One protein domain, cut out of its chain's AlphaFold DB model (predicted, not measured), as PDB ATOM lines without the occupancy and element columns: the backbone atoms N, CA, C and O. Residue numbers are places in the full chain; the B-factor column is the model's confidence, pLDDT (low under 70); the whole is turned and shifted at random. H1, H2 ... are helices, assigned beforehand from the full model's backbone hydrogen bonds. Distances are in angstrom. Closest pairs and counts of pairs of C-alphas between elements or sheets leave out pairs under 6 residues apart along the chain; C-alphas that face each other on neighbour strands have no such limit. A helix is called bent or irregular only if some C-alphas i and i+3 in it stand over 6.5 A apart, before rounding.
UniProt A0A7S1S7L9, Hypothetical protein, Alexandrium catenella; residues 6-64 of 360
ATOM      1  N   PHE A   6      63.496 123.284 175.181       83.75
ATOM      2  CA  PHE A   6      64.727 123.554 174.423       83.75
ATOM      3  C   PHE A   6      64.571 124.674 173.384       83.75
ATOM      4  O   PHE A   6      65.462 125.526 173.316       83.75
ATOM      5  N   PRO A   7      63.463 124.759 172.618       86.56
ATOM      6  CA  PRO A   7      63.233 125.893 171.725       86.56
ATOM      7  C   PRO A   7      63.196 127.233 172.471       86.56
ATOM      8  O   PRO A   7      63.749 128.217 171.983       86.56
ATOM      9  N   ILE A   8      62.629 127.249 173.684       87.25
ATOM     10  CA  ILE A   8      62.526 128.438 174.543       87.25
ATOM     11  C   ILE A   8      63.926 128.893 174.975       87.25
ATOM     12  O   ILE A   8      64.296 130.049 174.782       87.25
ATOM     13  N   THR A   9      64.755 127.973 175.481       83.62
ATOM     14  CA  THR A   9      66.129 128.296 175.899       83.62
ATOM     15  C   THR A   9      67.040 128.675 174.733       83.62
ATOM     16  O   THR A   9      67.941 129.492 174.906       83.62
ATOM     17  N   LYS A  10      66.807 128.098 173.546       88.56
ATOM     18  CA  LYS A  10      67.582 128.365 172.325       88.56
ATOM     19  C   LYS A  10      67.254 129.729 171.714       88.56
ATOM     20  O   LYS A  10      68.134 130.351 171.129       88.56
ATOM     21  N   ALA A  11      66.008 130.184 171.844       89.25
ATOM     22  CA  ALA A  11      65.571 131.501 171.385       89.25
ATOM     23  C   ALA A  11      65.923 132.632 172.371       89.25
ATOM     24  O   ALA A  11      65.958 133.800 171.982       89.25
ATOM     25  N   ALA A  12      66.187 132.301 173.637       91.06
ATOM     26  CA  ALA A  12      66.549 133.274 174.656       91.06
ATOM     27  C   ALA A  12      67.955 133.854 174.437       91.06
ATOM     28  O   ALA A  12      68.899 133.150 174.077       91.06
ATOM     29  N   ARG A  13      68.107 135.151 174.719       91.56
ATOM     30  CA  ARG A  13      69.417 135.801 174.830       91.56
ATOM     31  C   ARG A  13      69.940 135.647 176.248       91.56
ATOM     32  O   ARG A  13      69.201 135.867 177.206       91.56
ATOM     33  N   TRP A  14      71.210 135.277 176.372       85.88
ATOM     34  CA  TRP A  14      71.850 134.983 177.649       85.88
ATOM     35  C   TRP A  14      72.987 135.961 177.910       85.88
ATOM     36  O   TRP A  14      73.869 136.138 177.072       85.88
ATOM     37  N   CYS A  15      73.009 136.542 179.105       82.25
ATOM     38  CA  CYS A  15      74.093 137.383 179.581       82.25
ATOM     39  C   CYS A  15      74.567 136.859 180.940       82.25
ATOM     40  O   CYS A  15      73.787 136.748 181.885       82.25
ATOM     41  N   ARG A  16      75.854 136.495 181.033       84.12
ATOM     42  CA  ARG A  16      76.488 135.976 182.265       84.12
ATOM     43  C   ARG A  16      75.729 134.795 182.896       84.12
ATOM     44  O   ARG A  16      75.549 134.735 184.110       84.12
ATOM     45  N   GLY A  17      75.257 133.871 182.061       75.19
ATOM     46  CA  GLY A  17      74.546 132.672 182.517       75.19
ATOM     47  C   GLY A  17      73.109 132.913 182.995       75.19
ATOM     48  O   GLY A  17      72.514 132.014 183.580       75.19
ATOM     49  N   ARG A  18      72.531 134.096 182.750       68.94
ATOM     50  CA  ARG A  18      71.114 134.395 183.009       68.94
ATOM     51  C   ARG A  18      70.420 134.846 181.724       68.94
ATOM     52  O   ARG A  18      71.080 135.474 180.893       68.94
ATOM     53  N   PRO A  19      69.128 134.532 181.526       86.06
ATOM     54  CA  PRO A  19      68.406 135.055 180.379       86.06
ATOM     55  C   PRO A  19      68.189 136.562 180.556       86.06
ATOM     56  O   PRO A  19      67.989 137.036 181.674       86.06
ATOM     57  N   GLU A  20      68.221 137.319 179.461       88.44
ATOM     58  CA  GLU A  20      67.945 138.765 179.476       88.44
ATOM     59  C   GLU A  20      66.510 139.078 179.933       88.44
ATOM     60  O   GLU A  20      66.268 140.139 180.501       88.44
ATOM     61  N   SER A  21      65.572 138.143 179.736       89.19
ATOM     62  CA  SER A  21      64.206 138.217 180.261       89.19
ATOM     63  C   SER A  21      63.944 137.107 181.276       89.19
ATOM     64  O   SER A  21      64.155 135.928 180.983       89.19
ATOM     65  N   LEU A  22      63.404 137.470 182.442       81.38
ATOM     66  CA  LEU A  22      62.973 136.511 183.464       81.38
ATOM     67  C   LEU A  22      61.766 135.671 183.019       81.38
ATOM     68  O   LEU A  22      61.629 134.539 183.480       81.38
ATOM     69  N   SER A  23      60.970 136.156 182.058       83.38
ATOM     70  CA  SER A  23      59.843 135.397 181.494       83.38
ATOM     71  C   SER A  23      60.294 134.089 180.832       83.38
ATOM     72  O   SER A  23      59.562 133.107 180.835       83.38
ATOM     73  N   VAL A  24      61.540 134.025 180.338       80.00
ATOM     74  CA  VAL A  24      62.135 132.794 179.791       80.00
ATOM     75  C   VAL A  24      62.179 131.694 180.851       80.00
ATOM     76  O   VAL A  24      61.922 130.533 180.543       80.00
ATOM     77  N   CYS A  25      62.490 132.036 182.104       77.62
ATOM     78  CA  CYS A  25      62.501 131.067 183.197       77.62
ATOM     79  C   CYS A  25      61.088 130.553 183.489       77.62
ATOM     80  O   CYS A  25      60.909 129.351 183.664       77.62
ATOM     81  N   GLU A  26      60.094 131.441 183.501       76.25
ATOM     82  CA  GLU A  26      58.689 131.089 183.730       76.25
ATOM     83  C   GLU A  26      58.146 130.184 182.619       76.25
ATOM     84  O   GLU A  26      57.517 129.163 182.898       76.25
ATOM     85  N   ASP A  27      58.452 130.500 181.361       78.81
ATOM     86  CA  ASP A  27      58.020 129.714 180.206       78.81
ATOM     87  C   ASP A  27      58.694 128.333 180.170       78.81
ATOM     88  O   ASP A  27      58.037 127.324 179.898       78.81
ATOM     89  N   VAL A  28      59.985 128.252 180.518       76.94
ATOM     90  CA  VAL A  28      60.695 126.972 180.691       76.94
ATOM     91  C   VAL A  28      60.076 126.156 181.828       76.94
ATOM     92  O   VAL A  28      59.872 124.951 181.664       76.94
ATOM     93  N   SER A  29      59.751 126.783 182.961       74.56
ATOM     94  CA  SER A  29      59.095 126.119 184.094       74.56
ATOM     95  C   SER A  29      57.715 125.583 183.711       74.56
ATOM     96  O   SER A  29      57.424 124.414 183.958       74.56
ATOM     97  N   ARG A  30      56.897 126.380 183.013       77.38
ATOM     98  CA  ARG A  30      55.567 125.974 182.535       77.38
ATOM     99  C   ARG A  30      55.648 124.803 181.551       77.38
ATOM    100  O   ARG A  30      54.888 123.843 181.668       77.38
ATOM    101  N   ALA A  31      56.604 124.841 180.620       78.69
ATOM    102  CA  ALA A  31      56.836 123.758 179.664       78.69
ATOM    103  C   ALA A  31      57.309 122.458 180.345       78.69
ATOM    104  O   ALA A  31      56.888 121.370 179.951       78.69
ATOM    105  N   LYS A  32      58.144 122.554 181.390       75.69
ATOM    106  CA  LYS A  32      58.554 121.406 182.216       75.69
ATOM    107  C   LYS A  32      57.379 120.808 182.986       75.69
ATOM    108  O   LYS A  32      57.191 119.595 182.933       75.69
ATOM    109  N   ALA A  33      56.587 121.644 183.657       70.56
ATOM    110  CA  ALA A  33      55.424 121.212 184.427       70.56
ATOM    111  C   ALA A  33      54.405 120.490 183.537       70.56
ATOM    112  O   ALA A  33      54.000 119.372 183.840       70.56
ATOM    113  N   SER A  34      54.074 121.080 182.383       77.44
ATOM    114  CA  SER A  34      53.160 120.477 181.410       77.44
ATOM    115  C   SER A  34      53.672 119.133 180.880       77.44
ATOM    116  O   SER A  34      52.909 118.171 180.801       77.44
ATOM    117  N   PHE A  35      54.971 119.030 180.580       78.25
ATOM    118  CA  PHE A  35      55.567 117.779 180.115       78.25
ATOM    119  C   PHE A  35      55.536 116.690 181.191       78.25
ATOM    120  O   PHE A  35      55.137 115.566 180.904       78.25
ATOM    121  N   LEU A  36      55.910 117.020 182.430       73.88
ATOM    122  CA  LEU A  36      55.940 116.071 183.546       73.88
ATOM    123  C   LEU A  36      54.540 115.690 184.042       73.88
ATOM    124  O   LEU A  36      54.366 114.574 184.515       73.88
ATOM    125  N   ALA A  37      53.531 116.548 183.904       73.25
ATOM    126  CA  ALA A  37      52.148 116.216 184.252       73.25
ATOM    127  C   ALA A  37      51.514 115.180 183.301       73.25
ATOM    128  O   ALA A  37      50.536 114.528 183.660       73.25
ATOM    129  N   GLY A  38      52.078 114.982 182.104       71.19
ATOM    130  CA  GLY A  38      51.576 114.010 181.139       71.19
ATOM    131  C   GLY A  38      51.638 112.560 181.642       71.19
ATOM    132  O   GLY A  38      52.617 112.127 182.264       71.19
ATOM    133  N   SER A  39      50.597 111.782 181.330       57.38
ATOM    134  CA  SER A  39      50.575 110.315 181.460       57.38
ATOM    135  C   SER A  39      51.278 109.612 180.292       57.38
ATOM    136  O   SER A  39      51.626 108.436 180.381       57.38
ATOM    137  N   TRP A  40      51.535 110.339 179.201       66.94
ATOM    138  CA  TRP A  40      52.196 109.837 178.004       66.94
ATOM    139  C   TRP A  40      53.133 110.897 177.422       66.94
ATOM    140  O   TRP A  40      52.711 111.992 177.065       66.94
ATOM    141  N   PHE A  41      54.416 110.555 177.291       67.50
ATOM    142  CA  PHE A  41      55.458 111.464 176.795       67.50
ATOM    143  C   PHE A  41      55.690 111.343 175.276       67.50
ATOM    144  O   PHE A  41      56.604 111.949 174.713       67.50
ATOM    145  N   GLY A  42      54.873 110.536 174.595       70.31
ATOM    146  CA  GLY A  42      55.072 110.174 173.198       70.31
ATOM    147  C   GLY A  42      56.141 109.087 172.992       70.31
ATOM    148  O   GLY A  42      56.920 108.772 173.897       70.31
ATOM    149  N   PRO A  43      56.235 108.508 171.779       63.34
ATOM    150  CA  PRO A  43      57.121 107.372 171.494       63.34
ATOM    151  C   PRO A  43      58.606 107.676 171.724       63.34
ATOM    152  O   PRO A  43      59.377 106.799 172.099       63.34
ATOM    153  N   ARG A  44      59.008 108.939 171.524       62.38
ATOM    154  CA  ARG A  44      60.403 109.396 171.630       62.38
ATOM    155  C   ARG A  44      60.898 109.555 173.071       62.38
ATOM    156  O   ARG A  44      62.101 109.686 173.276       62.38
ATOM    157  N   TRP A  45      59.985 109.559 174.036       66.56
ATOM    158  CA  TRP A  45      60.254 109.776 175.459       66.56
ATOM    159  C   TRP A  45      59.582 108.713 176.330       66.56
ATOM    160  O   TRP A  45      59.433 108.885 177.534       66.56
ATOM    161  N   SER A  46      59.190 107.591 175.727       68.50
ATOM    162  CA  SER A  46      58.512 106.479 176.396       68.50
ATOM    163  C   SER A  46      59.318 105.890 177.559       68.50
ATOM    164  O   SER A  46      58.735 105.369 178.503       68.50
ATOM    165  N   HIS A  47      60.648 106.031 177.546       64.69
ATOM    166  CA  HIS A  47      61.510 105.647 178.666       64.69
ATOM    167  C   HIS A  47      61.265 106.489 179.929       64.69
ATOM    168  O   HIS A  47      61.456 105.975 181.024       64.69
ATOM    169  N   LEU A  48      60.779 107.732 179.808       61.94
ATOM    170  CA  LEU A  48      60.435 108.575 180.960       61.94
ATOM    171  C   LEU A  48      59.175 108.087 181.687       61.94
ATOM    172  O   LEU A  48      59.008 108.372 182.866       61.94
ATOM    173  N   ALA A  49      58.323 107.286 181.036       66.44
ATOM    174  CA  ALA A  49      57.214 106.612 181.715       66.44
ATOM    175  C   ALA A  49      57.688 105.506 182.678       66.44
ATOM    176  O   ALA A  49      56.898 105.019 183.477       66.44
ATOM    177  N   LYS A  50      58.973 105.120 182.614       64.69
ATOM    178  CA  LYS A  50      59.608 104.190 183.558       64.69
ATOM    179  C   LYS A  50      60.237 104.898 184.761       64.69
ATOM    180  O   LYS A  50      60.788 104.221 185.622       64.69
ATOM    181  N   ILE A  51      60.198 106.236 184.812       65.25
ATOM    182  CA  ILE A  51      60.678 106.989 185.973       65.25
ATOM    183  C   ILE A  51      59.790 106.627 187.169       65.25
ATOM    184  O   ILE A  51      58.568 106.767 187.062       65.25
ATOM    185  N   PRO A  52      60.373 106.185 188.299       66.00
ATOM    186  CA  PRO A  52      59.610 105.910 189.508       66.00
ATOM    187  C   PRO A  52      58.756 107.117 189.901       66.00
ATOM    188  O   PRO A  52      59.231 108.254 189.865       66.00
ATOM    189  N   LEU A  53      57.505 106.874 190.301       61.00
ATOM    190  CA  LEU A  53      56.547 107.932 190.638       61.00
ATOM    191  C   LEU A  53      57.113 108.917 191.675       61.00
ATOM    192  O   LEU A  53      56.968 110.122 191.502       61.00
ATOM    193  N   ALA A  54      57.859 108.416 192.663       50.75
ATOM    194  CA  ALA A  54      58.537 109.228 193.672       50.75
ATOM    195  C   ALA A  54      59.569 110.207 193.074       50.75
ATOM    196  O   ALA A  54      59.622 111.370 193.464       50.75
ATOM    197  N   LEU A  55      60.353 109.783 192.074       53.81
ATOM    198  CA  LEU A  55      61.312 110.660 191.388       53.81
ATOM    199  C   LEU A  55      60.592 111.681 190.495       53.81
ATOM    200  O   LEU A  55      61.029 112.824 190.368       53.81
ATOM    201  N   LYS A  56      59.452 111.295 189.908       63.47
ATOM    202  CA  LYS A  56      58.584 112.202 189.146       63.47
ATOM    203  C   LYS A  56      57.992 113.294 190.048       63.47
ATOM    204  O   LYS A  56      58.050 114.463 189.679       63.47
ATOM    205  N   GLN A  57      57.508 112.920 191.232       55.88
ATOM    206  CA  GLN A  57      57.001 113.835 192.258       55.88
ATOM    207  C   GLN A  57      58.111 114.735 192.813       55.88
ATOM    208  O   GLN A  57      57.927 115.942 192.915       55.88
ATOM    209  N   PHE A  58      59.308 114.202 193.060       54.59
ATOM    210  CA  PHE A  58      60.469 114.996 193.473       54.59
ATOM    211  C   PHE A  58      60.839 116.084 192.446       54.59
ATOM    212  O   PHE A  58      61.037 117.247 192.798       54.59
ATOM    213  N   LEU A  59      60.868 115.741 191.153       59.59
ATOM    214  CA  LEU A  59      61.113 116.699 190.065       59.59
ATOM    215  C   LEU A  59      59.992 117.744 189.911       59.59
ATOM    216  O   LEU A  59      60.230 118.823 189.359       59.59
ATOM    217  N   GLN A  60      58.780 117.430 190.377       56.09
ATOM    218  CA  GLN A  60      57.660 118.368 190.479       56.09
ATOM    219  C   GLN A  60      57.794 119.282 191.706       56.09
ATOM    220  O   GLN A  60      57.547 120.475 191.590       56.09
ATOM    221  N   LEU A  61      58.266 118.768 192.844       46.03
ATOM    222  CA  LEU A  61      58.464 119.530 194.086       46.03
ATOM    223  C   LEU A  61      59.646 120.505 194.024       46.03
ATOM    224  O   LEU A  61      59.607 121.568 194.633       46.03
ATOM    225  N   CYS A  62      60.659 120.225 193.201       48.66
ATOM    226  CA  CYS A  62      61.748 121.167 192.915       48.66
ATOM    227  C   CYS A  62      61.285 122.483 192.225       48.66
ATOM    228  O   CYS A  62      62.130 123.282 191.818       48.66
ATOM    229  N   GLN A  63      59.973 122.701 192.037       51.75
ATOM    230  CA  GLN A  63      59.375 123.770 191.226       51.75
ATOM    231  C   GLN A  63      58.756 124.937 192.021       51.75
ATOM    232  O   GLN A  63      58.454 125.958 191.403       51.75
ATOM    233  N   SER A  64      58.589 124.876 193.346       36.88
ATOM    234  CA  SER A  64      57.926 125.960 194.093       36.88
ATOM    235  C   SER A  64      58.911 127.046 194.545       36.88
ATOM    236  O   SER A  64      59.408 127.048 195.672       36.88
TER     237      SER A  64
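Overview. This is residues 6 to 64 of the 360 residues of the protein "Hypothetical protein" of Alexandrium catenella (UniProt A0A7S1S7L9). One long helix, H2, makes the middle of an open, loosely built arrangement: H1 runs back beside its early part, and on the other side H4 folds back loosely along its later part. H3 lies off the far end of H2, where residues 42 to 47 and 50 to 55, partly in H3 and H4, stick out. The printed part has 59 residues with four named helices, H1, H2, H3 and H4 in chain order, and no named strand; its class is all helix. It is loose, with a radius of gyration of the C-alphas of 13.6 A and spans of 36 by 26 by 16 A.

Arrangement. H1, residues 6 to 11, and H2, residues 23 to 37, form a helical hairpin and touch, the closest C-alphas being those of Ile 8 and Val 28, 6.6 A apart. Their lines stand at a shallow tilt of 14 degrees, opposite ways. H2 touches H1 with its residues 24 to 28 alone. In the link between them, residues 14 to 15 pair antiparallel with residues 18 to 19, a pairing too short to be a named strand. H3, residues 43 to 50, touches no helix and is apart from H1 and from H2. H4, residues 53 to 61, is apart from H1 and from H3. H2 and H4 only just touch, with 3 pairs of C-alphas within 8 A, through residues 33 to 36 of H2 alone; the closest C-alphas are those of Ala 33 and Gln 60, 7.1 A apart. Their tilt is shallow at 20 degrees, opposite ways. In H1, H2 and H4 every O i to N i+4 pair is within hydrogen-bond range; in H3 0 of 4 are, and 3 of 5 O i to N i+3 pairs.

Along the chain. H1 begins at C-alpha 6 at (64.727, 123.554, 174.423) and measures 8.5 A from first to last C-alpha. H2, the longest helix with 15 residues, runs 20.9 A from C-alpha 23 at (59.843, 135.397, 181.494) to C-alpha 37. H3 measures 12.7 A and is irregular, with C-alphas 44 and 47 8.0 A apart. H4 measures 12.3 A and ends at C-alpha 61 at (58.464, 119.530, 194.086).

Size, cuts and confidence. The two C-alphas farthest apart are those of Arg 16 and Ser 39, 36.5 A. The printed part has no cut. The link from H1 to H2 is long, with 11 residues, while those from H2 to H3 and from H3 to H4 are tight. The mean pLDDT of the printed part is 71.5; residue 18, residues 39 to 41 and residues 43 to 64 are under 70.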